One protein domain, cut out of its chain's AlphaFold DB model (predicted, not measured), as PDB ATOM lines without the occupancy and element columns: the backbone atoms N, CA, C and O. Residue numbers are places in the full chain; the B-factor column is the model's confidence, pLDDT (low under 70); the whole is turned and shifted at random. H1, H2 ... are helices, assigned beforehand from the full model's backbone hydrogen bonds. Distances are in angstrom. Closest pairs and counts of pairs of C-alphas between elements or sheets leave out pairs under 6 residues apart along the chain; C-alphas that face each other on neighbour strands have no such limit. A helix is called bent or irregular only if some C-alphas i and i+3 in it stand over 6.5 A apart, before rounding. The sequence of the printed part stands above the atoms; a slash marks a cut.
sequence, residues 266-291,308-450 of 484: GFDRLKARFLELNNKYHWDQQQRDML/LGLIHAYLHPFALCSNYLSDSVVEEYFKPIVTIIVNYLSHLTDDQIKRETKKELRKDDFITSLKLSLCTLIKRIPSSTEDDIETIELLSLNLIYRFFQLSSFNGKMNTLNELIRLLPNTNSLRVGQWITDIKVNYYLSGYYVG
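What this domain is: This is residues 266 to 291 and 308 to 450 of the 484 residues of an uncharacterized protein of Schistosoma mattheei (UniProt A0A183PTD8). A bundle of helices has H5 and H6 side by side at its core, with H3 packed on one side of this pair and H7 on the other. H1 packs along H3 by its first part, H2 packs on H5, H4 crosses one end of H6, and H8 runs near H6; residues 282 to 291, which belong to H1, and residues 439 to 450, of which 439 to 445 belong to H8, stick out as arms. The printed part has 169 residues with eight named helices, H1 to H8 in chain order, and no named strand: all helix. It is compact, with a radius of gyration of the C-alphas of 17.1 A and spans of 54 by 43 by 31 A.

Where its parts are: Find C-alpha 266 at (28.119, -20.389, 158.526); from there H1, residues 266 to 291, runs 37.7 A. Past the cut come H2, residues 308 to 320, and H3, residues 327 to 346, 26.5 A long with a kink of 39 degrees near residue 334. H4 is residues 350 to 358, and H5 residues 366 to 379. H6, residues 386 to 406, starts at C-alpha 386, (18.597, 3.766, 144.430), and runs 30.4 A. H7, residues 409 to 425, spans 25.8 A, and H8, residues 428 to 445, spans 26.5 A to C-alpha 445 at (-3.789, 16.158, 165.711). H2, H3 and H7 are only just irregular: C-alphas 314 and 317 are 7.0 A apart, 332 and 335 6.52 A, 421 and 424 6.6 A.

How they stand to each other: Look first at Lys 271 and Tyr 333, the closest C-alphas of H1 and H3 at 5.9 A; these helices touch at a shallow tilt of 30 degrees. H2 touches H5, closest at C-alphas 319 and 373, 5.1 A. H3, H5, H6 and H7 form an up and down bundle, each running against the one before. H3 touches H5 with residues 330 to 338 alone, closest at C-alphas 338 and 374, 6.9 A. H5 and H6 are a helical hairpin at 11 degrees, with C-alphas 375 and 389 closest at 6.2 A. H6 and H7 are another at 16 degrees, with C-alphas 404 and 412 closest at 5.0 A. H4 touches H6, closest at C-alphas 354 and 406, 6.1 A. H8 is close to H6 but not clearly touching, with C-alphas 394 and 431 at 7.4 A. Every O i to N i+4 pair is within hydrogen-bond range in H1, H4, H5 and H6; H2 has 7 of 9, H3 14 of 16, H7 11 of 13 and H8 12 of 14.

The domain as a whole: The C-alphas of Ser 328 and Tyr 448, the two farthest apart, are 54.2 A apart. Residues 292 to 307 are not printed, and C-alphas 291 and 308 are 27.2 A apart across this cut. Of the links that are printed whole, none is long. The mean pLDDT of the printed part is 78.9; residues 281 to 291, 358 to 364, 409 and 424 to 450 are under 70.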
ATOM      1  N   GLY A 266      28.509 -21.548 157.722       98.12
ATOM      2  CA  GLY A 266      28.119 -20.389 158.526       98.12
ATOM      3  C   GLY A 266      27.071 -19.521 157.819       98.12
ATOM      4  O   GLY A 266      26.040 -19.198 158.410       98.12
ATOM      5  N   PHE A 267      27.260 -19.227 156.525       98.44
ATOM      6  CA  PHE A 267      26.294 -18.441 155.741       98.44
ATOM      7  C   PHE A 267      24.949 -19.159 155.557       98.44
ATOM      8  O   PHE A 267      23.897 -18.520 155.637       98.44
ATOM      9  N   ASP A 268      24.954 -20.483 155.377       98.19
ATOM     10  CA  ASP A 268      23.726 -21.284 155.299       98.19
ATOM     11  C   ASP A 268      22.923 -21.199 156.601       98.19
ATOM     12  O   ASP A 268      21.711 -20.977 156.584       98.19
ATOM     13  N   ARG A 269      23.606 -21.331 157.743       98.00
ATOM     14  CA  ARG A 269      23.001 -21.226 159.079       98.00
ATOM     15  C   ARG A 269      22.468 -19.821 159.350       98.00
ATOM     16  O   ARG A 269      21.345 -19.698 159.844       98.00
ATOM     17  N   LEU A 270      23.220 -18.787 158.971       97.88
ATOM     18  CA  LEU A 270      22.796 -17.390 159.054       97.88
ATOM     19  C   LEU A 270      21.518 -17.152 158.237       97.88
ATOM     20  O   LEU A 270      20.515 -16.667 158.760       97.88
ATOM     21  N   LYS A 271      21.508 -17.557 156.963       97.31
ATOM     22  CA  LYS A 271      20.328 -17.439 156.095       97.31
ATOM     23  C   LYS A 271      19.139 -18.220 156.649       97.31
ATOM     24  O   LYS A 271      18.026 -17.696 156.677       97.31
ATOM     25  N   ALA A 272      19.360 -19.441 157.136       96.06
ATOM     26  CA  ALA A 272      18.315 -20.253 157.752       96.06
ATOM     27  C   ALA A 272      17.671 -19.550 158.958       96.06
ATOM     28  O   ALA A 272      16.449 -19.592 159.098       96.06
ATOM     29  N   ARG A 273      18.457 -18.846 159.787       94.62
ATOM     30  CA  ARG A 273      17.939 -18.094 160.943       94.62
ATOM     31  C   ARG A 273      16.930 -17.012 160.547       94.62
ATOM     32  O   ARG A 273      15.903 -16.859 161.214       94.62
ATOM     33  N   PHE A 274      17.203 -16.278 159.468       94.12
ATOM     34  CA  PHE A 274      16.301 -15.241 158.955       94.12
ATOM     35  C   PHE A 274      15.121 -15.817 158.167       94.12
ATOM     36  O   PHE A 274      14.018 -15.280 158.234       94.12
ATOM     37  N   LEU A 275      15.290 -16.947 157.478       92.31
ATOM     38  CA  LEU A 275      14.160 -17.646 156.858       92.31
ATOM     39  C   LEU A 275      13.149 -18.134 157.906       92.31
ATOM     40  O   LEU A 275      11.943 -18.030 157.688       92.31
ATOM     41  N   GLU A 276      13.613 -18.595 159.070       88.62
ATOM     42  CA  GLU A 276      12.732 -18.933 160.196       88.62
ATOM     43  C   GLU A 276      11.963 -17.722 160.722       88.62
ATOM     44  O   GLU A 276      10.779 -17.846 161.039       88.62
ATOM     45  N   LEU A 277      12.600 -16.546 160.770       81.25
ATOM     46  CA  LEU A 277      11.923 -15.291 161.105       81.25
ATOM     47  C   LEU A 277      10.792 -14.994 160.109       81.25
ATOM     48  O   LEU A 277       9.673 -14.696 160.525       81.25
ATOM     49  N   ASN A 278      11.067 -15.119 158.808       81.44
ATOM     50  CA  ASN A 278      10.085 -14.859 157.755       81.44
ATOM     51  C   ASN A 278       8.894 -15.831 157.811       81.44
ATOM     52  O   ASN A 278       7.741 -15.413 157.711       81.44
ATOM     53  N   ASN A 279       9.162 -17.122 158.017       78.06
ATOM     54  CA  ASN A 279       8.118 -18.146 158.101       78.06
ATOM     55  C   ASN A 279       7.210 -17.942 159.320       78.06
ATOM     56  O   ASN A 279       5.990 -18.041 159.192       78.06
ATOM     57  N   LYS A 280       7.789 -17.612 160.486       70.88
ATOM     58  CA  LYS A 280       7.020 -17.258 161.691       70.88
ATOM     59  C   LYS A 280       6.131 -16.038 161.427       70.88
ATOM     60  O   LYS A 280       4.936 -16.082 161.696       70.88
ATOM     61  N   TYR A 281       6.692 -14.994 160.812       63.56
ATOM     62  CA  TYR A 281       5.959 -13.773 160.484       63.56
ATOM     63  C   TYR A 281       4.763 -14.030 159.543       63.56
ATOM     64  O   TYR A 281       3.662 -13.540 159.793       63.56
ATOM     65  N   HIS A 282       4.950 -14.837 158.492       62.94
ATOM     66  CA  HIS A 282       3.879 -15.187 157.555       62.94
ATOM     67  C   HIS A 282       2.769 -16.022 158.217       62.94
ATOM     68  O   HIS A 282       1.586 -15.785 157.966       62.94
ATOM     69  N   TRP A 283       3.132 -16.974 159.084       52.59
ATOM     70  CA  TRP A 283       2.161 -17.776 159.835       52.59
ATOM     71  C   TRP A 283       1.331 -16.916 160.800       52.59
ATOM     72  O   TRP A 283       0.106 -17.028 160.811       52.59
ATOM     73  N   ASP A 284       1.964 -15.991 161.527       58.78
ATOM     74  CA  ASP A 284       1.263 -15.061 162.423       58.78
ATOM     75  C   ASP A 284       0.302 -14.137 161.664       58.78
ATOM     76  O   ASP A 284      -0.765 -13.788 162.170       58.78
ATOM     77  N   GLN A 285       0.669 -13.714 160.452       60.06
ATOM     78  CA  GLN A 285      -0.184 -12.857 159.632       60.06
ATOM     79  C   GLN A 285      -1.417 -13.611 159.123       60.06
ATOM     80  O   GLN A 285      -2.530 -13.126 159.306       60.06
ATOM     81  N   GLN A 286      -1.248 -14.839 158.620       59.25
ATOM     82  CA  GLN A 286      -2.377 -15.698 158.240       59.25
ATOM     83  C   GLN A 286      -3.291 -16.027 159.430       59.25
ATOM     84  O   GLN A 286      -4.512 -16.004 159.292       59.25
ATOM     85  N   GLN A 287      -2.723 -16.289 160.612       59.53
ATOM     86  CA  GLN A 287      -3.497 -16.496 161.838       59.53
ATOM     87  C   GLN A 287      -4.288 -15.246 162.231       59.53
ATOM     88  O   GLN A 287      -5.454 -15.373 162.585       59.53
ATOM     89  N   ARG A 288      -3.704 -14.042 162.143       57.91
ATOM     90  CA  ARG A 288      -4.409 -12.774 162.419       57.91
ATOM     91  C   ARG A 288      -5.548 -12.514 161.435       57.91
ATOM     92  O   ARG A 288      -6.629 -12.125 161.873       57.91
ATOM     93  N   ASP A 289      -5.333 -12.786 160.151       57.50
ATOM     94  CA  ASP A 289      -6.358 -12.628 159.115       57.50
ATOM     95  C   ASP A 289      -7.512 -13.638 159.299       57.50
ATOM     96  O   ASP A 289      -8.672 -13.318 159.042       57.50
ATOM     97  N   MET A 290      -7.229 -14.836 159.832       57.16
ATOM     98  CA  MET A 290      -8.242 -15.838 160.197       57.16
ATOM     99  C   MET A 290      -8.933 -15.549 161.547       57.16
ATOM    100  O   MET A 290     -10.142 -15.740 161.677       57.16
ATOM    101  N   LEU A 291      -8.202 -15.059 162.554       54.00
ATOM    102  CA  LEU A 291      -8.716 -14.719 163.891       54.00
ATOM    103  C   LEU A 291      -9.514 -13.410 163.914       54.00
ATOM    104  O   LEU A 291     -10.305 -13.197 164.831       54.00
ATOM    105  N   LEU A 308      15.752  -5.676 167.476       88.06
ATOM    106  CA  LEU A 308      16.490  -4.847 166.521       88.06
ATOM    107  C   LEU A 308      17.993  -4.873 166.798       88.06
ATOM    108  O   LEU A 308      18.796  -4.904 165.870       88.06
ATOM    109  N   GLY A 309      18.369  -4.919 168.081       87.75
ATOM    110  CA  GLY A 309      19.763  -5.074 168.490       87.75
ATOM    111  C   GLY A 309      20.372  -6.400 168.029       87.75
ATOM    112  O   GLY A 309      21.528  -6.422 167.620       87.75
ATOM    113  N   LEU A 310      19.595  -7.486 168.035       90.75
ATOM    114  CA  LEU A 310      20.054  -8.790 167.561       90.75
ATOM    115  C   LEU A 310      20.143  -8.836 166.030       90.75
ATOM    116  O   LEU A 310      21.123  -9.351 165.504       90.75
ATOM    117  N   ILE A 311      19.191  -8.226 165.311       92.94
ATOM    118  CA  ILE A 311      19.288  -8.057 163.848       92.94
ATOM    119  C   ILE A 311      20.571  -7.307 163.484       92.94
ATOM    120  O   ILE A 311      21.321  -7.755 162.620       92.94
ATOM    121  N   HIS A 312      20.843  -6.189 164.159       92.69
ATOM    122  CA  HIS A 312      22.081  -5.446 163.957       92.69
ATOM    123  C   HIS A 312      23.313  -6.310 164.252       92.69
ATOM    124  O   HIS A 312      24.220  -6.348 163.429       92.69
ATOM    125  N   ALA A 313      23.331  -7.038 165.374       94.00
ATOM    126  CA  ALA A 313      24.448  -7.910 165.735       94.00
ATOM    127  C   ALA A 313      24.730  -8.987 164.672       94.00
ATOM    128  O   ALA A 313      25.889  -9.273 164.406       94.00
ATOM    129  N   TYR A 314      23.696  -9.530 164.020       96.38
ATOM    130  CA  TYR A 314      23.859 -10.468 162.905       96.38
ATOM    131  C   TYR A 314      24.433  -9.824 161.640       96.38
ATOM    132  O   TYR A 314      25.203 -10.455 160.924       96.38
ATOM    133  N   LEU A 315      24.020  -8.597 161.317       96.19
ATOM    134  CA  LEU A 315      24.436  -7.936 160.078       96.19
ATOM    135  C   LEU A 315      25.804  -7.269 160.180       96.19
ATOM    136  O   LEU A 315      26.530  -7.206 159.188       96.19
ATOM    137  N   HIS A 316      26.134  -6.737 161.355       95.62
ATOM    138  CA  HIS A 316      27.284  -5.867 161.552       95.62
ATOM    139  C   HIS A 316      28.621  -6.490 161.106       95.62
ATOM    140  O   HIS A 316      29.302  -5.841 160.308       95.62
ATOM    141  N   PRO A 317      28.979  -7.737 161.485       96.94
ATOM    142  CA  PRO A 317      30.238  -8.352 161.058       96.94
ATOM    143  C   PRO A 317      30.412  -8.381 159.536       96.94
ATOM    144  O   PRO A 317      31.486  -8.107 159.008       96.94
ATOM    145  N   PHE A 318      29.330  -8.672 158.816       97.50
ATOM    146  CA  PHE A 318      29.356  -8.812 157.361       97.50
ATOM    147  C   PHE A 318      29.224  -7.480 156.629       97.50
ATOM    148  O   PHE A 318      29.677  -7.356 155.494       97.50
ATOM    149  N   ALA A 319      28.643  -6.468 157.274       95.19
ATOM    150  CA  ALA A 319      28.709  -5.099 156.787       95.19
ATOM    151  C   ALA A 319      30.146  -4.551 156.859       95.19
ATOM    152  O   ALA A 319      30.560  -3.853 155.938       95.19
ATOM    153  N   LEU A 320      30.924  -4.898 157.895       93.19
ATOM    154  CA  LEU A 320      32.336  -4.500 158.012       93.19
ATOM    155  C   LEU A 320      33.195  -5.081 156.878       93.19
ATOM    156  O   LEU A 320      34.019  -4.374 156.300       93.19
ATOM    157  N   CYS A 321      32.978  -6.352 156.526       94.00
ATOM    158  CA  CYS A 321      33.760  -7.051 155.504       94.00
ATOM    159  C   CYS A 321      33.070  -7.162 154.132       94.00
ATOM    160  O   CYS A 321      33.506  -7.946 153.289       94.00
ATOM    161  N   SER A 322      32.028  -6.371 153.856       93.94
ATOM    162  CA  SER A 322      31.169  -6.536 152.669       93.94
ATOM    163  C   SER A 322      31.914  -6.457 151.328       93.94
ATOM    164  O   SER A 322      31.509  -7.072 150.339       93.94
ATOM    165  N   ASN A 323      33.011  -5.701 151.285       90.88
ATOM    166  CA  ASN A 323      33.860  -5.547 150.100       90.88
ATOM    167  C   ASN A 323      34.728  -6.784 149.820       90.88
ATOM    168  O   ASN A 323      35.230  -6.941 148.712       90.88
ATOM    169  N   TYR A 324      34.878  -7.670 150.805       92.75
ATOM    170  CA  TYR A 324      35.656  -8.903 150.714       92.75
ATOM    171  C   TYR A 324      34.786 -10.135 150.453       92.75
ATOM    172  O   TYR A 324      35.322 -11.218 150.226       92.75
ATOM    173  N   LEU A 325      33.458  -9.990 150.454       94.00
ATOM    174  CA  LEU A 325      32.520 -11.034 150.046       94.00
ATOM    175  C   LEU A 325      32.459 -11.128 148.516       94.00
ATOM    176  O   LEU A 325      32.417 -10.106 147.826       94.00
ATOM    177  N   SER A 326      32.399 -12.352 147.990       93.12
ATOM    178  CA  SER A 326      32.110 -12.578 146.569       93.12
ATOM    179  C   SER A 326      30.686 -12.148 146.217       93.12
ATOM    180  O   SER A 326      29.763 -12.270 147.025       93.12
ATOM    181  N   ASP A 327      30.482 -11.706 144.976       92.31
ATOM    182  CA  ASP A 327      29.155 -11.286 144.508       92.31
ATOM    183  C   ASP A 327      28.137 -12.441 144.551       92.31
ATOM    184  O   ASP A 327      26.961 -12.220 144.836       92.31
ATOM    185  N   SER A 328      28.586 -13.690 144.358       93.31
ATOM    186  CA  SER A 328      27.724 -14.873 144.475       93.31
ATOM    187  C   SER A 328      27.202 -15.071 145.900       93.31
ATOM    188  O   SER A 328      26.036 -15.411 146.083       93.31
ATOM    189  N   VAL A 329      28.026 -14.814 146.921       95.69
ATOM    190  CA  VAL A 329      27.609 -14.880 148.329       95.69
ATOM    191  C   VAL A 329      26.652 -13.748 148.677       95.69
ATOM    192  O   VAL A 329      25.656 -13.974 149.369       95.69
ATOM    193  N   VAL A 330      26.919 -12.539 148.184       95.62
ATOM    194  CA  VAL A 330      26.023 -11.395 148.386       95.62
ATOM    195  C   VAL A 330      24.636 -11.688 147.806       95.62
ATOM    196  O   VAL A 330      23.632 -11.509 148.498       95.62
ATOM    197  N   GLU A 331      24.576 -12.215 146.584       94.62
ATOM    198  CA  GLU A 331      23.322 -12.544 145.903       94.62
ATOM    199  C   GLU A 331      22.589 -13.737 146.548       94.62
ATOM    200  O   GLU A 331      21.372 -13.706 146.727       94.62
ATOM    201  N   GLU A 332      23.308 -14.795 146.936       95.75
ATOM    202  CA  GLU A 332      22.695 -16.022 147.460       95.75
ATOM    203  C   GLU A 332      22.237 -15.904 148.919       95.75
ATOM    204  O   GLU A 332      21.204 -16.480 149.288       95.75
ATOM    205  N   TYR A 333      22.989 -15.181 149.755       97.25
ATOM    206  CA  TYR A 333      22.756 -15.121 151.201       97.25
ATOM    207  C   TYR A 333      22.257 -13.756 151.662       97.25
ATOM    208  O   TYR A 333      21.217 -13.686 152.316       97.25
ATOM    209  N   PHE A 334      22.947 -12.667 151.319       96.56
ATOM    210  CA  PHE A 334      22.628 -11.355 151.890       96.56
ATOM    211  C   PHE A 334      21.409 -10.702 151.255       96.56
ATOM    212  O   PHE A 334      20.608 -10.118 151.980       96.56
ATOM    213  N   LYS A 335      21.192 -10.867 149.948       95.25
ATOM    214  CA  LYS A 335      19.976 -10.381 149.282       95.25
ATOM    215  C   LYS A 335      18.685 -10.870 149.954       95.25
ATOM    216  O   LYS A 335      17.910 -10.016 150.386       95.25
ATOM    217  N   PRO A 336      18.437 -12.187 150.133       95.75
ATOM    218  CA  PRO A 336      17.221 -12.635 150.807       95.75
ATOM    219  C   PRO A 336      17.157 -12.196 152.277       95.75
ATOM    220  O   PRO A 336      16.074 -11.859 152.749       95.75
ATOM    221  N   ILE A 337      18.287 -12.149 152.995       96.69
ATOM    222  CA  ILE A 337      18.325 -11.667 154.387       96.69
ATOM    223  C   ILE A 337      17.880 -10.199 154.466       96.69
ATOM    224  O   ILE A 337      16.995  -9.874 155.255       96.69
ATOM    225  N   VAL A 338      18.441  -9.322 153.629       95.62
ATOM    226  CA  VAL A 338      18.087  -7.895 153.586       95.62
ATOM    227  C   VAL A 338      16.611  -7.719 153.236       95.62
ATOM    228  O   VAL A 338      15.921  -6.975 153.927       95.62
ATOM    229  N   THR A 339      16.087  -8.445 152.241       94.06
ATOM    230  CA  THR A 339      14.656  -8.397 151.889       94.06
ATOM    231  C   THR A 339      13.759  -8.777 153.070       94.06
ATOM    232  O   THR A 339      12.784  -8.080 153.351       94.06
ATOM    233  N   ILE A 340      14.096  -9.849 153.796       94.25
ATOM    234  CA  ILE A 340      13.343 -10.284 154.982       94.25
ATOM    235  C   ILE A 340      13.377  -9.212 156.070       94.25
ATOM    236  O   ILE A 340      12.345  -8.918 156.668       94.25
ATOM    237  N   ILE A 341      14.542  -8.612 156.324       93.69
ATOM    238  CA  ILE A 341      14.696  -7.583 157.355       93.69
ATOM    239  C   ILE A 341      13.914  -6.326 156.985       93.69
ATOM    240  O   ILE A 341      13.178  -5.817 157.823       93.69
ATOM    241  N   VAL A 342      14.010  -5.845 155.744       92.69
ATOM    242  CA  VAL A 342      13.246  -4.682 155.264       92.69
ATOM    243  C   VAL A 342      11.743  -4.914 155.443       92.69
ATOM    244  O   VAL A 342      11.063  -4.066 156.021       92.69
ATOM    245  N   ASN A 343      11.244  -6.089 155.048       91.50
ATOM    246  CA  ASN A 343       9.845  -6.471 155.249       91.50
ATOM    247  C   ASN A 343       9.467  -6.579 156.738       91.50
ATOM    248  O   ASN A 343       8.379  -6.178 157.142       91.50
ATOM    249  N   TYR A 344      10.356  -7.102 157.581       89.94
ATOM    250  CA  TYR A 344      10.128  -7.166 159.023       89.94
ATOM    251  C   TYR A 344      10.031  -5.762 159.641       89.94
ATOM    252  O   TYR A 344       9.095  -5.479 160.386       89.94
ATOM    253  N   LEU A 345      10.959  -4.863 159.294       89.88
ATOM    254  CA  LEU A 345      11.003  -3.491 159.803       89.88
ATOM    255  C   LEU A 345       9.778  -2.670 159.378       89.88
ATOM    256  O   LEU A 345       9.264  -1.894 160.187       89.88
ATOM    257  N   SER A 346       9.275  -2.858 158.152       89.12
ATOM    258  CA  SER A 346       8.091  -2.140 157.660       89.12
ATOM    259  C   SER A 346       6.801  -2.514 158.391       89.12
ATOM    260  O   SER A 346       5.868  -1.716 158.418       89.12
ATOM    261  N   HIS A 347       6.751  -3.694 159.016       86.88
ATOM    262  CA  HIS A 347       5.560  -4.214 159.689       86.88
ATOM    263  C   HIS A 347       5.684  -4.308 161.218       86.88
ATOM    264  O   HIS A 347       4.842  -4.924 161.877       86.88
ATOM    265  N   LEU A 348       6.706  -3.685 161.813       86.75
ATOM    266  CA  LEU A 348       6.837  -3.625 163.270       86.75
ATOM    267  C   LEU A 348       5.600  -2.986 163.909       86.75
ATOM    268  O   LEU A 348       5.152  -1.922 163.480       86.75
ATOM    269  N   THR A 349       5.078  -3.576 164.982       86.56
ATOM    270  CA  THR A 349       3.947  -3.018 165.742       86.56
ATOM    271  C   THR A 349       4.412  -2.053 166.834       86.56
ATOM    272  O   THR A 349       5.550  -2.119 167.304       86.56
ATOM    273  N   ASP A 350       3.530  -1.158 167.287       85.88
ATOM    274  CA  ASP A 350       3.872  -0.217 168.365       85.88
ATOM    275  C   ASP A 350       4.230  -0.942 169.668       85.88
ATOM    276  O   ASP A 350       5.093  -0.489 170.414       85.88
ATOM    277  N   ASP A 351       3.630  -2.103 169.940       84.06
ATOM    278  CA  ASP A 351       3.950  -2.888 171.134       84.06
ATOM    279  C   ASP A 351       5.324  -3.561 171.044       84.06
ATOM    280  O   ASP A 351       6.035  -3.652 172.047       84.06
ATOM    281  N   GLN A 352       5.742  -3.979 169.845       84.88
ATOM    282  CA  GLN A 352       7.104  -4.450 169.593       84.88
ATOM    283  C   GLN A 352       8.126  -3.325 169.815       84.88
ATOM    284  O   GLN A 352       9.104  -3.520 170.537       84.88
ATOM    285  N   ILE A 353       7.853  -2.125 169.295       84.81
ATOM    286  CA  ILE A 353       8.711  -0.948 169.501       84.81
ATOM    287  C   ILE A 353       8.740  -0.529 170.980       84.81
ATOM    288  O   ILE A 353       9.803  -0.214 171.511       84.81
ATOM    289  N   LYS A 354       7.619  -0.600 171.707       83.25
ATOM    290  CA  LYS A 354       7.593  -0.341 173.161       83.25
ATOM    291  C   LYS A 354       8.407  -1.355 173.968       83.25
ATOM    292  O   LYS A 354       8.931  -1.016 175.027       83.25
ATOM    293  N   ARG A 355       8.489  -2.620 173.539       82.62
ATOM    294  CA  ARG A 355       9.367  -3.610 174.197       82.62
ATOM    295  C   ARG A 355      10.833  -3.269 173.988       82.62
ATOM    296  O   ARG A 355      11.640  -3.440 174.895       82.62
ATOM    297  N   GLU A 356      11.149  -2.768 172.807       80.12
ATOM    298  CA  GLU A 356      12.472  -2.295 172.443       80.12
ATOM    299  C   GLU A 356      12.897  -1.051 173.241       80.12
ATOM    300  O   GLU A 356      14.008  -1.019 173.764       80.12
ATOM    301  N   THR A 357      12.012  -0.064 173.426       74.31
ATOM    302  CA  THR A 357      12.322   1.155 174.202       74.31
ATOM    303  C   THR A 357      12.597   0.887 175.682       74.31
ATOM    304  O   THR A 357      13.328   1.650 176.302       74.31
ATOM    305  N   LYS A 358      12.039  -0.186 176.257       69.12
ATOM    306  CA  LYS A 358      12.189  -0.533 177.682       69.12
ATOM    307  C   LYS A 358      13.496  -1.246 178.028       69.12
ATOM    308  O   LYS A 358      13.853  -1.295 179.201       69.12
ATOM    309  N   LYS A 359      14.202  -1.822 177.051       64.19
ATOM    310  CA  LYS A 359      15.479  -2.529 177.268       64.19
ATOM    311  C   LYS A 359      16.650  -1.538 177.382       64.19
ATOM    312  O   LYS A 359      17.655  -1.709 176.701       64.19
ATOM    313  N   GLU A 360      16.494  -0.484 178.189       48.84
ATOM    314  CA  GLU A 360      17.451   0.619 178.383       48.84
ATOM    315  C   GLU A 360      18.830   0.114 178.862       48.84
ATOM    316  O   GLU A 360      19.133   0.086 180.049       48.84
ATOM    317  N   LEU A 361      19.668  -0.292 177.905       48.62
ATOM    318  CA  LEU A 361      21.127  -0.384 177.991       48.62
ATOM    319  C   LEU A 361      21.713  -0.370 176.566       48.62
ATOM    320  O   LEU A 361      22.405  -1.290 176.137       48.62
ATOM    321  N   ARG A 362      21.325   0.619 175.759       55.59
ATOM    322  CA  ARG A 362      21.735   0.689 174.352       55.59
ATOM    323  C   ARG A 362      22.974   1.561 174.195       55.59
ATOM    324  O   ARG A 362      23.070   2.599 174.838       55.59
ATOM    325  N   LYS A 363      23.872   1.159 173.288       57.19
ATOM    326  CA  LYS A 363      24.759   2.106 172.600       57.19
ATOM    327  C   LYS A 363      23.876   3.152 171.914       57.19
ATOM    328  O   LYS A 363      22.835   2.800 171.357       57.19
ATOM    329  N   ASP A 364      24.264   4.419 172.000       59.06
ATOM    330  CA  ASP A 364      23.392   5.550 171.675       59.06
ATOM    331  C   ASP A 364      22.957   5.626 170.191       59.06
ATOM    332  O   ASP A 364      22.160   6.491 169.858       59.06
ATOM    333  N   ASP A 365      23.464   4.782 169.288       76.25
ATOM    334  CA  ASP A 365      23.361   4.866 167.817       76.25
ATOM    335  C   ASP A 365      22.733   3.652 167.104       76.25
ATOM    336  O   ASP A 365      22.882   3.519 165.891       76.25
ATOM    337  N   PHE A 366      22.038   2.751 167.798       79.00
ATOM    338  CA  PHE A 366      21.675   1.446 167.221       79.00
ATOM    339  C   PHE A 366      20.866   1.476 165.892       79.00
ATOM    340  O   PHE A 366      21.145   0.665 165.011       79.00
ATOM    341  N   ILE A 367      19.884   2.371 165.710       86.31
ATOM    342  CA  ILE A 367      19.137   2.587 164.449       86.31
ATOM    343  C   ILE A 367      20.082   3.118 163.381       86.31
ATOM    344  O   ILE A 367      20.011   2.684 162.233       86.31
ATOM    345  N   THR A 368      20.983   4.031 163.747       86.50
ATOM    346  CA  THR A 368      21.994   4.556 162.818       86.50
ATOM    347  C   THR A 368      22.921   3.444 162.337       86.50
ATOM    348  O   THR A 368      23.135   3.304 161.133       86.50
ATOM    349  N   SER A 369      23.414   2.605 163.246       88.44
ATOM    350  CA  SER A 369      24.281   1.471 162.918       88.44
ATOM    351  C   SER A 369      23.543   0.396 162.111       88.44
ATOM    352  O   SER A 369      24.111  -0.173 161.174       88.44
ATOM    353  N   LEU A 370      22.261   0.149 162.410       91.25
ATOM    354  CA  LEU A 370      21.410  -0.760 161.638       91.25
ATOM    355  C   LEU A 370      21.177  -0.239 160.215       91.25
ATOM    356  O   LEU A 370      21.377  -0.997 159.265       91.25
ATOM    357  N   LYS A 371      20.823   1.048 160.060       90.69
ATOM    358  CA  LYS A 371      20.720   1.710 158.750       90.69
ATOM    359  C   LYS A 371      22.020   1.522 157.978       90.69
ATOM    360  O   LYS A 371      21.988   1.055 156.845       90.69
ATOM    361  N   LEU A 372      23.154   1.876 158.584       90.31
ATOM    362  CA  LEU A 372      24.455   1.812 157.925       90.31
ATOM    363  C   LEU A 372      24.768   0.388 157.452       90.31
ATOM    364  O   LEU A 372      25.133   0.205 156.298       90.31
ATOM    365  N   SER A 373      24.548  -0.614 158.306       93.38
ATOM    366  CA  SER A 373      24.786  -2.021 157.962       93.38
ATOM    367  C   SER A 373      23.922  -2.478 156.781       93.38
ATOM    368  O   SER A 373      24.434  -3.075 155.835       93.38
ATOM    369  N   LEU A 374      22.627  -2.143 156.787       94.19
ATOM    370  CA  LEU A 374      21.707  -2.457 155.689       94.19
ATOM    371  C   LEU A 374      22.094  -1.742 154.389       94.19
ATOM    372  O   LEU A 374      22.144  -2.375 153.338       94.19
ATOM    373  N   CYS A 375      22.412  -0.447 154.457       91.56
ATOM    374  CA  CYS A 375      22.833   0.342 153.301       91.56
ATOM    375  C   CYS A 375      24.159  -0.156 152.707       91.56
ATOM    376  O   CYS A 375      24.323  -0.165 151.489       91.56
ATOM    377  N   THR A 376      25.112  -0.573 153.538       92.06
ATOM    378  CA  THR A 376      26.386  -1.133 153.072       92.06
ATOM    379  C   THR A 376      26.173  -2.459 152.345       92.06
ATOM    380  O   THR A 376      26.709  -2.657 151.255       92.06
ATOM    381  N   LEU A 377      25.339  -3.342 152.901       94.12
ATOM    382  CA  LEU A 377      25.038  -4.635 152.288       94.12
ATOM    383  C   LEU A 377      24.220  -4.488 151.002       94.12
ATOM    384  O   LEU A 377      24.542  -5.137 150.011       94.12
ATOM    385  N   ILE A 378      23.204  -3.618 150.979       93.19
ATOM    386  CA  ILE A 378      22.361  -3.454 149.788       93.19
ATOM    387  C   ILE A 378      23.145  -2.884 148.607       93.19
ATOM    388  O   ILE A 378      22.985  -3.376 147.501       93.19
ATOM    389  N   LYS A 379      24.077  -1.948 148.845       91.50
ATOM    390  CA  LYS A 379      24.955  -1.383 147.804       91.50
ATOM    391  C   LYS A 379      25.851  -2.423 147.128       91.50
ATOM    392  O   LYS A 379      26.345  -2.175 146.033       91.50
ATOM    393  N   ARG A 380      26.105  -3.564 147.779       92.94
ATOM    394  CA  ARG A 380      26.871  -4.675 147.197       92.94
ATOM    395  C   ARG A 380      26.012  -5.606 146.342       92.94
ATOM    396  O   ARG A 380      26.585  -6.392 145.595       92.94
ATOM    397  N   ILE A 381      24.681  -5.540 146.437       92.06
ATOM    398  CA  ILE A 381      23.773  -6.397 145.669       92.06
ATOM    399  C   ILE A 381      23.700  -5.868 144.227       92.06
ATOM    400  O   ILE A 381      23.207  -4.763 144.018       92.06
ATOM    401  N   PRO A 382      24.115  -6.640 143.204       84.69
ATOM    402  CA  PRO A 382      24.158  -6.152 141.821       84.69
ATOM    403  C   PRO A 382      22.806  -5.689 141.265       84.69
ATOM    404  O   PRO A 382      22.758  -4.842 140.379       84.69
ATOM    405  N   SER A 383      21.701  -6.247 141.769       85.44
ATOM    406  CA  SER A 383      20.345  -5.884 141.348       85.44
ATOM    407  C   SER A 383      19.708  -4.750 142.160       85.44
ATOM    408  O   SER A 383      18.518  -4.509 141.970       85.44
ATOM    409  N   SER A 384      20.411  -4.135 143.118       86.75
ATOM    410  CA  SER A 384      19.825  -3.081 143.956       86.75
ATOM    411  C   SER A 384      19.666  -1.775 143.187       86.75
ATOM    412  O   SER A 384      20.551  -1.391 142.421       86.75
ATOM    413  N   THR A 385      18.578  -1.065 143.449       86.00
ATOM    414  CA  THR A 385      18.297   0.263 142.897       86.00
ATOM    415  C   THR A 385      18.512   1.361 143.942       86.00
ATOM    416  O   THR A 385      18.592   1.092 145.143       86.00
ATOM    417  N   GLU A 386      18.588   2.622 143.503       84.12
ATOM    418  CA  GLU A 386      18.597   3.766 144.430       84.12
ATOM    419  C   GLU A 386      17.307   3.821 145.270       84.12
ATOM    420  O   GLU A 386      17.374   4.118 146.462       84.12
ATOM    421  N   ASP A 387      16.166   3.417 144.697       84.69
ATOM    422  CA  ASP A 387      14.874   3.337 145.392       84.69
ATOM    423  C   ASP A 387      14.907   2.358 146.584       84.69
ATOM    424  O   ASP A 387      14.281   2.603 147.621       84.69
ATOM    425  N   ASP A 388      15.658   1.255 146.479       87.25
ATOM    426  CA  ASP A 388      15.798   0.294 147.580       87.25
ATOM    427  C   ASP A 388      16.587   0.895 148.753       87.25
ATOM    428  O   ASP A 388      16.252   0.682 149.925       87.25
ATOM    429  N   ILE A 389      17.626   1.681 148.445       86.56
ATOM    430  CA  ILE A 389      18.406   2.412 149.448       86.56
ATOM    431  C   ILE A 389      17.502   3.437 150.129       86.56
ATOM    432  O   ILE A 389      17.404   3.424 151.357       86.56
ATOM    433  N   GLU A 390      16.791   4.263 149.354       85.06
ATOM    434  CA  GLU A 390      15.840   5.252 149.877       85.06
ATOM    435  C   GLU A 390      14.770   4.614 150.770       85.06
ATOM    436  O   GLU A 390      14.416   5.163 151.816       85.06
ATOM    437  N   THR A 391      14.283   3.426 150.406       88.62
ATOM    438  CA  THR A 391      13.315   2.671 151.209       88.62
ATOM    439  C   THR A 391      13.873   2.346 152.596       88.62
ATOM    440  O   THR A 391      13.187   2.561 153.597       88.62
ATOM    441  N   ILE A 392      15.129   1.895 152.696       89.00
ATOM    442  CA  ILE A 392      15.796   1.655 153.987       89.00
ATOM    443  C   ILE A 392      15.946   2.957 154.784       89.00
ATOM    444  O   ILE A 392      15.747   2.960 156.005       89.00
ATOM    445  N   GLU A 393      16.271   4.070 154.123       86.38
ATOM    446  CA  GLU A 393      16.395   5.372 154.786       86.38
ATOM    447  C   GLU A 393      15.060   5.831 155.379       86.38
ATOM    448  O   GLU A 393      14.994   6.183 156.558       86.38
ATOM    449  N   LEU A 394      13.981   5.760 154.595       84.88
ATOM    450  CA  LEU A 394      12.629   6.111 155.026       84.88
ATOM    451  C   LEU A 394      12.123   5.188 156.138       84.88
ATOM    452  O   LEU A 394      11.506   5.662 157.092       84.88
ATOM    453  N   LEU A 395      12.411   3.885 156.063       89.50
ATOM    454  CA  LEU A 395      12.084   2.942 157.134       89.50
ATOM    455  C   LEU A 395      12.819   3.286 158.427       89.50
ATOM    456  O   LEU A 395      12.208   3.267 159.492       89.50
ATOM    457  N   SER A 396      14.097   3.656 158.339       88.69
ATOM    458  CA  SER A 396      14.895   4.073 159.497       88.69
ATOM    459  C   SER A 396      14.354   5.366 160.117       88.69
ATOM    460  O   SER A 396      14.241   5.463 161.340       88.69
ATOM    461  N   LEU A 397      13.943   6.330 159.283       84.00
ATOM    462  CA  LEU A 397      13.302   7.577 159.716       84.00
ATOM    463  C   LEU A 397      11.926   7.333 160.364       84.00
ATOM    464  O   LEU A 397      11.606   7.891 161.413       84.00
ATOM    465  N   ASN A 398      11.106   6.455 159.789       84.62
ATOM    466  CA  ASN A 398       9.828   6.077 160.388       84.62
ATOM    467  C   ASN A 398      10.034   5.347 161.726       84.62
ATOM    468  O   ASN A 398       9.370   5.644 162.720       84.62
ATOM    469  N   LEU A 399      11.004   4.434 161.782       88.12
ATOM    470  CA  LEU A 399      11.353   3.713 162.997       88.12
ATOM    471  C   LEU A 399      11.750   4.690 164.106       88.12
ATOM    472  O   LEU A 399      11.147   4.661 165.176       88.12
ATOM    473  N   ILE A 400      12.687   5.603 163.844       83.62
ATOM    474  CA  ILE A 400      13.135   6.573 164.847       83.62
ATOM    475  C   ILE A 400      12.010   7.517 165.295       83.62
ATOM    476  O   ILE A 400      11.888   7.811 166.483       83.62
ATOM    477  N   TYR A 401      11.116   7.916 164.387       82.69
ATOM    478  CA  TYR A 401       9.926   8.692 164.735       82.69
ATOM    479  C   TYR A 401       8.994   7.928 165.686       82.69
ATOM    480  O   TYR A 401       8.562   8.471 166.706       82.69
ATOM    481  N   ARG A 402       8.734   6.646 165.421       85.31
ATOM    482  CA  ARG A 402       7.914   5.801 166.304       85.31
ATOM    483  C   ARG A 402       8.598   5.548 167.650       85.31
ATOM    484  O   ARG A 402       7.935   5.592 168.684       85.31
ATOM    485  N   PHE A 403       9.923   5.377 167.677       83.19
ATOM    486  CA  PHE A 403      10.701   5.343 168.924       83.19
ATOM    487  C   PHE A 403      10.540   6.636 169.728       83.19
ATOM    488  O   PHE A 403      10.324   6.584 170.939       83.19
ATOM    489  N   PHE A 404      10.571   7.793 169.066       82.19
ATOM    490  CA  PHE A 404      10.376   9.089 169.711       82.19
ATOM    491  C   PHE A 404       8.971   9.205 170.317       82.19
ATOM    492  O   PHE A 404       8.815   9.656 171.449       82.19
ATOM    493  N   GLN A 405       7.936   8.755 169.606       80.25
ATOM    494  CA  GLN A 405       6.560   8.799 170.107       80.25
ATOM    495  C   GLN A 405       6.335   7.895 171.328       80.25
ATOM    496  O   GLN A 405       5.600   8.269 172.242       80.25
ATOM    497  N   LEU A 406       6.963   6.716 171.344       81.56
ATOM    498  CA  LEU A 406       6.661   5.637 172.290       81.56
ATOM    499  C   LEU A 406       7.623   5.550 173.488       81.56
ATOM    500  O   LEU A 406       7.402   4.739 174.390       81.56
ATOM    501  N   SER A 407       8.699   6.338 173.502       78.06
ATOM    502  CA  SER A 407       9.724   6.316 174.552       78.06
ATOM    503  C   SER A 407       9.429   7.252 175.735       78.06
ATOM    504  O   SER A 407       8.606   8.172 175.666       78.06
ATOM    505  N   SER A 408      10.120   6.996 176.853       77.00
ATOM    506  CA  SER A 408      10.177   7.881 178.025       77.00
ATOM    507  C   SER A 408      10.806   9.236 177.660       77.00
ATOM    508  O   SER A 408      11.422   9.378 176.606       77.00
ATOM    509  N   PHE A 409      10.706  10.251 178.529       68.00
ATOM    510  CA  PHE A 409      11.335  11.558 178.271       68.00
ATOM    511  C   PHE A 409      12.847  11.447 177.994       68.00
ATOM    512  O   PHE A 409      13.345  12.048 177.045       68.00
ATOM    513  N   ASN A 410      13.567  10.630 178.768       70.81
ATOM    514  CA  ASN A 410      14.990  10.374 178.542       70.81
ATOM    515  C   ASN A 410      15.232   9.651 177.202       70.81
ATOM    516  O   ASN A 410      16.096  10.047 176.421       70.81
ATOM    517  N   GLY A 411      14.402   8.654 176.884       73.50
ATOM    518  CA  GLY A 411      14.455   7.955 175.599       73.50
ATOM    519  C   GLY A 411      14.202   8.871 174.395       73.50
ATOM    520  O   GLY A 411      14.849   8.704 173.362       73.50
ATOM    521  N   LYS A 412      13.349   9.895 174.535       76.12
ATOM    522  CA  LYS A 412      13.130  10.916 173.499       76.12
ATOM    523  C   LYS A 412      14.398  11.708 173.195       76.12
ATOM    524  O   LYS A 412      14.698  11.917 172.025       76.12
ATOM    525  N   MET A 413      15.161  12.102 174.216       74.50
ATOM    526  CA  MET A 413      16.430  12.818 174.027       74.50
ATOM    527  C   MET A 413      17.466  11.961 173.294       74.50
ATOM    528  O   MET A 413      18.092  12.431 172.344       74.50
ATOM    529  N   ASN A 414      17.584  10.681 173.655       77.00
ATOM    530  CA  ASN A 414      18.474   9.750 172.955       77.00
ATOM    531  C   ASN A 414      18.050   9.552 171.494       77.00
ATOM    532  O   ASN A 414      18.881   9.590 170.589       77.00
ATOM    533  N   THR A 415      16.742   9.439 171.258       77.25
ATOM    534  CA  THR A 415      16.167   9.307 169.916       77.25
ATOM    535  C   THR A 415      16.433  10.552 169.058       77.25
ATOM    536  O   THR A 415      16.711  10.444 167.868       77.25
ATOM    537  N   LEU A 416      16.419  11.753 169.645       74.75
ATOM    538  CA  LEU A 416      16.802  12.985 168.944       74.75
ATOM    539  C   LEU A 416      18.289  13.005 168.576       74.75
ATOM    540  O   LEU A 416      18.629  13.349 167.446       74.75
ATOM    541  N   ASN A 417      19.171  12.607 169.495       79.56
ATOM    542  CA  ASN A 417      20.610  12.511 169.220       79.56
ATOM    543  C   ASN A 417      20.908  11.516 168.091       79.56
ATOM    544  O   ASN A 417      21.844  11.683 167.310       79.56
ATOM    545  N   GLU A 418      20.131  10.445 168.013       82.38
ATOM    546  CA  GLU A 418      20.204   9.471 166.934       82.38
ATOM    547  C   GLU A 418      19.645  10.020 165.608       82.38
ATOM    548  O   GLU A 418      20.272   9.845 164.567       82.38
ATOM    549  N   LEU A 419      18.557  10.799 165.634       81.75
ATOM    550  CA  LEU A 419      18.024  11.474 164.443       81.75
ATOM    551  C   LEU A 419      19.045  12.444 163.844       81.75
ATOM    552  O   LEU A 419      19.246  12.458 162.632       81.75
ATOM    553  N   ILE A 420      19.739  13.204 164.695       77.00
ATOM    554  CA  ILE A 420      20.819  14.107 164.275       77.00
ATOM    555  C   ILE A 420      21.947  13.337 163.573       77.00
ATOM    556  O   ILE A 420      22.531  13.857 162.627       77.00
ATOM    557  N   ARG A 421      22.238  12.096 163.983       79.94
ATOM    558  CA  ARG A 421      23.246  11.240 163.329       79.94
ATOM    559  C   ARG A 421      22.753  10.608 162.025       79.94
ATOM    560  O   ARG A 421      23.561  10.372 161.129       79.94
ATOM    561  N   LEU A 422      21.450  10.357 161.893       77.50
ATOM    562  CA  LEU A 422      20.856   9.797 160.677       77.50
ATOM    563  C   LEU A 422      20.814  10.799 159.513       77.50
ATOM    564  O   LEU A 422      21.112  10.413 158.383       77.50
ATOM    565  N   LEU A 423      20.457  12.061 159.787       70.44
ATOM    566  CA  LEU A 423      20.165  13.085 158.770       70.44
ATOM    567  C   LEU A 423      21.316  13.411 157.795       70.44
ATOM    568  O   LEU A 423      21.044  13.502 156.599       70.44
ATOM    569  N   PRO A 424      22.588  13.551 158.226       66.81
ATOM    570  CA  PRO A 424      23.694  13.851 157.312       66.81
ATOM    571  C   PRO A 424      23.893  12.795 156.220       66.81
ATOM    572  O   PRO A 424      24.504  13.074 155.196       66.81
ATOM    573  N   ASN A 425      23.383  11.584 156.446       60.91
ATOM    574  CA  ASN A 425      23.590  10.431 155.585       60.91
ATOM    575  C   ASN A 425      22.355  10.080 154.740       60.91
ATOM    576  O   ASN A 425      22.332   8.968 154.224       60.91
ATOM    577  N   THR A 426      21.315  10.924 154.667       61.28
ATOM    578  CA  THR A 426      20.079  10.654 153.892       61.28
ATOM    579  C   THR A 426      19.958  11.522 152.641       61.28
ATOM    580  O   THR A 426      20.253  12.716 152.698       61.28
ATOM    581  N   ASN A 427      19.468  10.962 151.531       56.44
ATOM    582  CA  ASN A 427      19.300  11.698 150.273       56.44
ATOM    583  C   ASN A 427      18.091  12.668 150.307       56.44
ATOM    584  O   ASN A 427      17.005  12.363 150.797       56.44
ATOM    585  N   SER A 428      18.303  13.883 149.789       55.97
ATOM    586  CA  SER A 428      17.650  15.141 150.212       55.97
ATOM    587  C   SER A 428      16.165  15.349 149.830       55.97
ATOM    588  O   SER A 428      15.460  16.116 150.487       55.97
ATOM    589  N   LEU A 429      15.625  14.676 148.807       51.62
ATOM    590  CA  LEU A 429      14.331  15.085 148.224       51.62
ATOM    591  C   LEU A 429      13.094  14.529 148.955       51.62
ATOM    592  O   LEU A 429      12.207  15.297 149.332       51.62
ATOM    593  N   ARG A 430      13.020  13.218 149.211       53.69
ATOM    594  CA  ARG A 430      11.863  12.610 149.905       53.69
ATOM    595  C   ARG A 430      11.903  12.775 151.419       53.69
ATOM    596  O   ARG A 430      10.853  12.776 152.052       53.69
ATOM    597  N   VAL A 431      13.084  12.992 151.997       55.03
ATOM    598  CA  VAL A 431      13.229  13.346 153.418       55.03
ATOM    599  C   VAL A 431      12.523  14.670 153.707       55.03
ATOM    600  O   VAL A 431      11.791  14.774 154.687       55.03
ATOM    601  N   GLY A 432      12.650  15.656 152.811       54.34
ATOM    602  CA  GLY A 432      11.901  16.912 152.903       54.34
ATOM    603  C   GLY A 432      10.381  16.705 152.888       54.34
ATOM    604  O   GLY A 432       9.656  17.357 153.644       54.34
ATOM    605  N   GLN A 433       9.896  15.753 152.086       55.97
ATOM    606  CA  GLN A 433       8.477  15.398 152.030       55.97
ATOM    607  C   GLN A 433       8.017  14.637 153.280       55.97
ATOM    608  O   GLN A 433       7.025  15.027 153.880       55.97
ATOM    609  N   TRP A 434       8.792  13.668 153.769       61.00
ATOM    610  CA  TRP A 434       8.530  12.969 155.032       61.00
ATOM    611  C   TRP A 434       8.466  13.929 156.232       61.00
ATOM    612  O   TRP A 434       7.555  13.852 157.057       61.00
ATOM    613  N   ILE A 435       9.379  14.907 156.296       58.84
ATOM    614  CA  ILE A 435       9.338  15.987 157.294       58.84
ATOM    615  C   ILE A 435       8.041  16.798 157.158       58.84
ATOM    616  O   ILE A 435       7.446  17.199 158.161       58.84
ATOM    617  N   THR A 436       7.603  17.061 155.928       56.31
ATOM    618  CA  THR A 436       6.364  17.798 155.651       56.31
ATOM    619  C   THR A 436       5.134  17.000 156.083       56.31
ATOM    620  O   THR A 436       4.262  17.554 156.749       56.31
ATOM    621  N   ASP A 437       5.098  15.697 155.826       55.94
ATOM    622  CA  ASP A 437       3.994  14.813 156.209       55.94
ATOM    623  C   ASP A 437       3.875  14.669 157.736       55.94
ATOM    624  O   ASP A 437       2.768  14.672 158.284       55.94
ATOM    625  N   ILE A 438       5.002  14.637 158.458       58.72
ATOM    626  CA  ILE A 438       5.005  14.703 159.930       58.72
ATOM    627  C   ILE A 438       4.424  16.025 160.421       58.72
ATOM    628  O   ILE A 438       3.605  16.030 161.345       58.72
ATOM    629  N   LYS A 439       4.830  17.149 159.814       52.47
ATOM    630  CA  LYS A 439       4.293  18.470 160.165       52.47
ATOM    631  C   LYS A 439       2.776  18.490 159.982       52.47
ATOM    632  O   LYS A 439       2.071  18.863 160.915       52.47
ATOM    633  N   VAL A 440       2.270  18.046 158.830       50.53
ATOM    634  CA  VAL A 440       0.830  18.030 158.514       50.53
ATOM    635  C   VAL A 440       0.046  17.162 159.502       50.53
ATOM    636  O   VAL A 440      -0.956  17.622 160.051       50.53
ATOM    637  N   ASN A 441       0.523  15.952 159.806       47.03
ATOM    638  CA  ASN A 441      -0.128  15.073 160.781       47.03
ATOM    639  C   ASN A 441      -0.154  15.673 162.198       47.03
ATOM    640  O   ASN A 441      -1.148  15.521 162.910       47.03
ATOM    641  N   TYR A 442       0.888  16.407 162.607       49.84
ATOM    642  CA  TYR A 442       0.896  17.095 163.901       49.84
ATOM    643  C   TYR A 442      -0.110  18.254 163.945       49.84
ATOM    644  O   TYR A 442      -0.889  18.337 164.897       49.84
ATOM    645  N   TYR A 443      -0.144  19.095 162.901       41.47
ATOM    646  CA  TYR A 443      -1.098  20.206 162.774       41.47
ATOM    647  C   TYR A 443      -2.559  19.735 162.802       41.47
ATOM    648  O   TYR A 443      -3.409  20.425 163.359       41.47
ATOM    649  N   LEU A 444      -2.848  18.548 162.261       37.41
ATOM    650  CA  LEU A 444      -4.185  17.948 162.293       37.41
ATOM    651  C   LEU A 444      -4.535  17.299 163.647       37.41
ATOM    652  O   LEU A 444      -5.713  17.204 163.978       37.41
ATOM    653  N   SER A 445      -3.546  16.872 164.443       43.03
ATOM    654  CA  SER A 445      -3.789  16.158 165.711       43.03
ATOM    655  C   SER A 445      -4.122  17.055 166.914       43.03
ATOM    656  O   SER A 445      -4.529  16.544 167.952       43.03
ATOM    657  N   GLY A 446      -3.967  18.381 166.807       42.75
ATOM    658  CA  GLY A 446      -4.446  19.340 167.816       42.75
ATOM    659  C   GLY A 446      -3.851  19.214 169.231       42.75
ATOM    660  O   GLY A 446      -4.392  19.806 170.165       42.75
ATOM    661  N   TYR A 447      -2.760  18.466 169.435       41.03
ATOM    662  CA  TYR A 447      -2.183  18.266 170.766       41.03
ATOM    663  C   TYR A 447      -1.300  19.446 171.210       41.03
ATOM    664  O   TYR A 447      -0.187  19.657 170.726       41.03
ATOM    665  N   TYR A 448      -1.787  20.181 172.213       42.25
ATOM    666  CA  TYR A 448      -0.999  21.081 173.054       42.25
ATOM    667  C   TYR A 448      -0.034  20.265 173.932       42.25
ATOM    668  O   TYR A 448      -0.349  19.899 175.062       42.25
ATOM    669  N   VAL A 449       1.170  19.994 173.427       37.38
ATOM    670  CA  VAL A 449       2.353  19.741 174.265       37.38
ATOM    671  C   VAL A 449       3.356  20.836 173.927       37.38
ATOM    672  O   VAL A 449       4.151  20.727 172.993       37.38
ATOM    673  N   GLY A 450       3.197  21.953 174.636       47.28
ATOM    674  CA  GLY A 450       3.976  23.169 174.466       47.28
ATOM    675  C   GLY A 450       5.442  22.991 174.861       47.28
ATOM    676  O   GLY A 450       5.789  22.186 175.721       47.28
TER     677      GLY A 450